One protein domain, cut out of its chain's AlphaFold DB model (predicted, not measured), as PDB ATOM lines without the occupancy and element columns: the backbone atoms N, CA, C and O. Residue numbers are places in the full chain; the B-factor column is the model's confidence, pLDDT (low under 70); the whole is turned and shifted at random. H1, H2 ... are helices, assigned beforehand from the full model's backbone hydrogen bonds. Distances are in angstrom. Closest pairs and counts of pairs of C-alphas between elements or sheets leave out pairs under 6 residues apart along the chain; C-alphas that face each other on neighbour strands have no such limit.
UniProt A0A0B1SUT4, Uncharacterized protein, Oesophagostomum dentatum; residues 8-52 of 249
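Overview. This is residues 8 to 52 of the 249 residues of an uncharacterized protein of Oesophagostomum dentatum (UniProt A0A0B1SUT4). One straight helix, H2, has the very short H1 beside it and loops on the same side; the link from H1 sweeps round to the beginning of H2, and residues 46 to 52 follow at its other end. The printed part has 45 residues, with two named helices in the order H1, H2 and no named strand. The class is all helix, with 19 residues, under half, in named elements. The whole is compact, with a radius of gyration of the C-alphas of 10.6 A, yet elongated, spanning 32 by 18 by 16 A.

Along the chain. H1, residues 17 to 21, begins at C-alpha (276.042, 220.348, 182.023) and measures 6.1 A. H2, residues 32 to 45, measures 19.9 A and ends at C-alpha (281.892, 213.162, 190.401).

Arrangement. H1 and H2 are close but not clearly touching; their closest C-alphas, of Ile 17 and Tyr 38, are 6.8 A apart. In both helices every O i to N i+4 pair is within hydrogen-bond range.

Size, cuts and confidence. The farthest C-alphas, of Pro 25 and Ser 51, are 32.2 A apart. The printed part has no cut. The link from H1 to H2, 10 residues, is short. Mean pLDDT of the printed part is 89.9; no printed residue is under 70.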
ATOM      1  N   SER A   8     275.281 227.185 179.343       82.38
ATOM      2  CA  SER A   8     276.658 227.174 178.822       82.38
ATOM      3  C   SER A   8     277.630 228.113 179.553       82.38
ATOM      4  O   SER A   8     278.835 228.029 179.357       82.38
ATOM      5  N   TRP A   9     277.139 229.070 180.347       86.56
ATOM      6  CA  TRP A   9     277.985 229.935 181.188       86.56
ATOM      7  C   TRP A   9     278.171 229.382 182.601       86.56
ATOM      8  O   TRP A   9     278.925 229.951 183.387       86.56
ATOM      9  N   LEU A  10     277.436 228.327 182.942       89.44
ATOM     10  CA  LEU A  10     277.458 227.666 184.240       89.44
ATOM     11  C   LEU A  10     278.177 226.314 184.190       89.44
ATOM     12  O   LEU A  10     278.202 225.629 185.209       89.44
ATOM     13  N   ASP A  11     278.761 225.949 183.047       89.44
ATOM     14  CA  ASP A  11     279.613 224.771 182.930       89.44
ATOM     15  C   ASP A  11     280.805 224.871 183.884       89.44
ATOM     16  O   ASP A  11     281.505 225.886 183.962       89.44
ATOM     17  N   LEU A  12     281.034 223.784 184.606       91.31
ATOM     18  CA  LEU A  12     282.163 223.617 185.497       91.31
ATOM     19  C   LEU A  12     283.242 222.756 184.818       91.31
ATOM     20  O   LEU A  12     282.937 221.849 184.039       91.31
ATOM     21  N   PRO A  13     284.527 223.048 185.074       90.81
ATOM     22  CA  PRO A  13     285.627 222.409 184.364       90.81
ATOM     23  C   PRO A  13     285.694 220.906 184.657       90.81
ATOM     24  O   PRO A  13     285.673 220.485 185.805       90.81
ATOM     25  N   GLY A  14     285.834 220.094 183.611       90.69
ATOM     26  CA  GLY A  14     285.987 218.641 183.739       90.69
ATOM     27  C   GLY A  14     284.682 217.851 183.872       90.69
ATOM     28  O   GLY A  14     284.738 216.629 183.807       90.69
ATOM     29  N   PHE A  15     283.527 218.510 184.000       91.94
ATOM     30  CA  PHE A  15     282.218 217.853 183.948       91.94
ATOM     31  C   PHE A  15     281.147 218.864 183.532       91.94
ATOM     32  O   PHE A  15     280.695 219.654 184.360       91.94
ATOM     33  N   SER A  16     280.773 218.886 182.250       92.19
ATOM     34  CA  SER A  16     279.839 219.887 181.713       92.19
ATOM     35  C   SER A  16     278.377 219.562 182.042       92.19
ATOM     36  O   SER A  16     278.020 218.423 182.350       92.19
ATOM     37  N   ILE A  17     277.492 220.553 181.925       92.12
ATOM     38  CA  ILE A  17     276.042 220.348 182.023       92.12
ATOM     39  C   ILE A  17     275.564 219.395 180.926       92.12
ATOM     40  O   ILE A  17     274.661 218.597 181.162       92.12
ATOM     41  N   SER A  18     276.163 219.448 179.734       90.50
ATOM     42  CA  SER A  18     275.821 218.527 178.647       90.50
ATOM     43  C   SER A  18     276.139 217.073 179.010       90.50
ATOM     44  O   SER A  18     275.324 216.193 178.736       90.50
ATOM     45  N   ASP A  19     277.284 216.827 179.653       91.56
ATOM     46  CA  ASP A  19     277.665 215.491 180.132       91.56
ATOM     47  C   ASP A  19     276.688 215.012 181.211       91.56
ATOM     48  O   ASP A  19     276.201 213.883 181.164       91.56
ATOM     49  N   TRP A  20     276.327 215.904 182.140       93.56
ATOM     50  CA  TRP A  20     275.343 215.626 183.187       93.56
ATOM     51  C   TRP A  20     273.946 215.305 182.637       93.56
ATOM     52  O   TRP A  20     273.261 214.432 183.164       93.56
ATOM     53  N   LEU A  21     273.524 215.972 181.560       91.31
ATOM     54  CA  LEU A  21     272.224 215.757 180.919       91.31
ATOM     55  C   LEU A  21     272.134 214.454 180.103       91.31
ATOM     56  O   LEU A  21     271.026 214.078 179.711       91.31
ATOM     57  N   GLN A  22     273.258 213.776 179.837       89.62
ATOM     58  CA  GLN A  22     273.331 212.455 179.187       89.62
ATOM     59  C   GLN A  22     272.473 212.335 177.911       89.62
ATOM     60  O   GLN A  22     271.716 211.385 177.725       89.62
ATOM     61  N   GLY A  23     272.568 213.326 177.021       82.44
ATOM     62  CA  GLY A  23     271.825 213.351 175.754       82.44
ATOM     63  C   GLY A  23     270.442 214.006 175.825       82.44
ATOM     64  O   GLY A  23     269.801 214.189 174.790       82.44
ATOM     65  N   THR A  24     269.996 214.433 177.010       86.12
ATOM     66  CA  THR A  24     268.832 215.320 177.130       86.12
ATOM     67  C   THR A  24     269.159 216.678 176.494       86.12
ATOM     68  O   THR A  24     270.218 217.240 176.787       86.12
ATOM     69  N   PRO A  25     268.278 217.246 175.645       83.75
ATOM     70  CA  PRO A  25     268.546 218.519 174.989       83.75
ATOM     71  C   PRO A  25     268.833 219.649 175.981       83.75
ATOM     72  O   PRO A  25     268.031 219.942 176.872       83.75
ATOM     73  N   LEU A  26     269.964 220.325 175.786       83.56
ATOM     74  CA  LEU A  26     270.325 221.502 176.561       83.56
ATOM     75  C   LEU A  26     269.428 222.676 176.163       83.56
ATOM     76  O   LEU A  26     269.546 223.226 175.067       83.56
ATOM     77  N   ILE A  27     268.552 223.096 177.073       87.00
ATOM     78  CA  ILE A  27     267.834 224.361 176.917       87.00
ATOM     79  C   ILE A  27     268.715 225.536 177.371       87.00
ATOM     80  O   ILE A  27     269.523 225.378 178.290       87.00
ATOM     81  N   PRO A  28     268.551 226.741 176.791       85.56
ATOM     82  CA  PRO A  28     269.467 227.851 177.049       85.56
ATOM     83  C   PRO A  28     269.550 228.280 178.518       85.56
ATOM     84  O   PRO A  28     270.623 228.655 178.985       85.56
ATOM     85  N   ARG A  29     268.431 228.227 179.248       89.12
ATOM     86  CA  ARG A  29     268.353 228.551 180.677       89.12
ATOM     87  C   ARG A  29     267.619 227.441 181.408       89.12
ATOM     88  O   ARG A  29     266.413 227.272 181.244       89.12
ATOM     89  N   LEU A  30     268.363 226.679 182.201       89.12
ATOM     90  CA  LEU A  30     267.810 225.601 183.012       89.12
ATOM     91  C   LEU A  30     267.092 226.154 184.254       89.12
ATOM     92  O   LEU A  30     267.419 227.247 184.737       89.12
ATOM     93  N   PRO A  31     266.126 225.410 184.818       88.88
ATOM     94  CA  PRO A  31     265.579 225.711 186.133       88.88
ATOM     95  C   PRO A  31     266.690 225.839 187.180       88.88
ATOM     96  O   PRO A  31     267.627 225.043 187.198       88.88
ATOM     97  N   SER A  32     266.573 226.797 188.104       86.88
ATOM     98  CA  SER A  32     267.594 227.003 189.145       86.88
ATOM     99  C   SER A  32     267.824 225.754 190.005       86.88
ATOM    100  O   SER A  32     268.939 225.521 190.458       86.88
ATOM    101  N   ILE A  33     266.783 224.935 190.196       88.81
ATOM    102  CA  ILE A  33     266.879 223.655 190.909       88.81
ATOM    103  C   ILE A  33     267.732 222.629 190.148       88.81
ATOM    104  O   ILE A  33     268.527 221.936 190.768       88.81
ATOM    105  N   ALA A  34     267.636 222.594 188.815       90.75
ATOM    106  CA  ALA A  34     268.445 221.707 187.985       90.75
ATOM    107  C   ALA A  34     269.924 222.119 188.026       90.75
ATOM    108  O   ALA A  34     270.793 221.272 188.177       90.75
ATOM    109  N   ILE A  35     270.217 223.426 187.997       91.56
ATOM    110  CA  ILE A  35     271.588 223.931 188.185       91.56
ATOM    111  C   ILE A  35     272.142 223.554 189.566       91.56
ATOM    112  O   ILE A  35     273.298 223.156 189.671       91.56
ATOM    113  N   ALA A  36     271.335 223.662 190.624       91.06
ATOM    114  CA  ALA A  36     271.763 223.268 191.966       91.06
ATOM    115  C   ALA A  36     272.084 221.765 192.045       91.06
ATOM    116  O   ALA A  36     273.094 221.389 192.634       91.06
ATOM    117  N   GLN A  37     271.265 220.925 191.405       92.25
ATOM    118  CA  GLN A  37     271.513 219.484 191.296       92.25
ATOM    119  C   GLN A  37     272.789 219.186 190.506       92.25
ATOM    120  O   GLN A  37     273.620 218.417 190.974       92.25
ATOM    121  N   TYR A  38     272.993 219.846 189.365       93.75
ATOM    122  CA  TYR A  38     274.225 219.731 188.589       93.75
ATOM    123  C   TYR A  38     275.471 220.075 189.420       93.75
ATOM    124  O   TYR A  38     276.424 219.302 189.446       93.75
ATOM    125  N   MET A  39     275.454 221.193 190.156       92.50
ATOM    126  CA  MET A  39     276.574 221.593 191.021       92.50
ATOM    127  C   MET A  39     276.843 220.584 192.147       92.50
ATOM    128  O   MET A  39     277.994 220.402 192.540       92.50
ATOM    129  N   GLN A  40     275.799 219.933 192.666       91.50
ATOM    130  CA  GLN A  40     275.942 218.868 193.655       91.50
ATOM    131  C   GLN A  40     276.583 217.622 193.034       91.50
ATOM    132  O   GLN A  40     277.600 217.159 193.544       91.50
ATOM    133  N   CYS A  41     276.060 217.146 191.898       92.94
ATOM    134  CA  CYS A  41     276.635 216.015 191.166       92.94
ATOM    135  C   CYS A  41     278.099 216.275 190.792       92.94
ATOM    136  O   CYS A  41     278.934 215.401 190.969       92.94
ATOM    137  N   TYR A  42     278.438 217.490 190.361       94.31
ATOM    138  CA  TYR A  42     279.817 217.877 190.065       94.31
ATOM    139  C   TYR A  42     280.768 217.663 191.257       94.31
ATOM    140  O   TYR A  42     281.889 217.183 191.084       94.31
ATOM    141  N   ALA A  43     280.337 218.017 192.473       92.69
ATOM    142  CA  ALA A  43     281.154 217.829 193.671       92.69
ATOM    143  C   ALA A  43     281.387 216.344 193.989       92.69
ATOM    144  O   ALA A  43     282.476 215.986 194.448       92.69
ATOM    145  N   ASP A  44     280.395 215.496 193.712       91.94
ATOM    146  CA  ASP A  44     280.484 214.050 193.898       91.94
ATOM    147  C   ASP A  44     281.371 213.397 192.826       91.94
ATOM    148  O   ASP A  44     282.317 212.691 193.174       91.94
ATOM    149  N   GLU A  45     281.143 213.707 191.546       92.44
ATOM    150  CA  GLU A  45     281.892 213.162 190.401       92.44
ATOM    151  C   GLU A  45     283.392 213.474 190.477       92.44
ATOM    152  O   GLU A  45     284.236 212.618 190.215       92.44
ATOM    153  N   LEU A  46     283.758 214.687 190.903       93.00
ATOM    154  CA  LEU A  46     285.165 215.063 191.076       93.00
ATOM    155  C   LEU A  46     285.737 214.699 192.454       93.00
ATOM    156  O   LEU A  46     286.876 215.055 192.772       93.00
ATOM    157  N   GLY A  47     284.967 214.012 193.302       92.31
ATOM    158  CA  GLY A  47     285.400 213.603 194.636       92.31
ATOM    159  C   GLY A  47     285.747 214.778 195.557       92.31
ATOM    160  O   GLY A  47     286.571 214.622 196.463       92.31
ATOM    161  N   LEU A  48     285.150 215.952 195.331       92.06
ATOM    162  CA  LEU A  48     285.316 217.158 196.148       92.06
ATOM    163  C   LEU A  48     284.497 217.078 197.440       92.06
ATOM    164  O   LEU A  48     284.880 217.676 198.448       92.06
ATOM    165  N   SER A  49     283.421 216.286 197.446       89.12
ATOM    166  CA  SER A  49     282.538 216.091 198.603       89.12
ATOM    167  C   SER A  49     283.278 215.622 199.862       89.12
ATOM    168  O   SER A  49     282.890 215.984 200.967       89.12
ATOM    169  N   LYS A  50     284.416 214.922 199.727       89.75
ATOM    170  CA  LYS A  50     285.270 214.507 200.862       89.75
ATOM    171  C   LYS A  50     285.873 215.674 201.656       89.75
ATOM    172  O   LYS A  50     286.249 215.506 202.812       89.75
ATOM    173  N   SER A  51     286.001 216.842 201.029       88.81
ATOM    174  CA  SER A  51     286.547 218.063 201.631       88.81
ATOM    175  C   SER A  51     285.452 219.025 202.091       88.81
ATOM    176  O   SER A  51     285.752 220.111 202.586       88.81
ATOM    177  N   ILE A  52     284.184 218.637 201.943       90.06
ATOM    178  CA  ILE A  52     283.024 219.440 202.304       90.06
ATOM    179  C   ILE A  52     282.362 218.800 203.519       90.06
ATOM    180  O   ILE A  52     282.001 217.630 203.515       90.06
TER     181      ILE A  52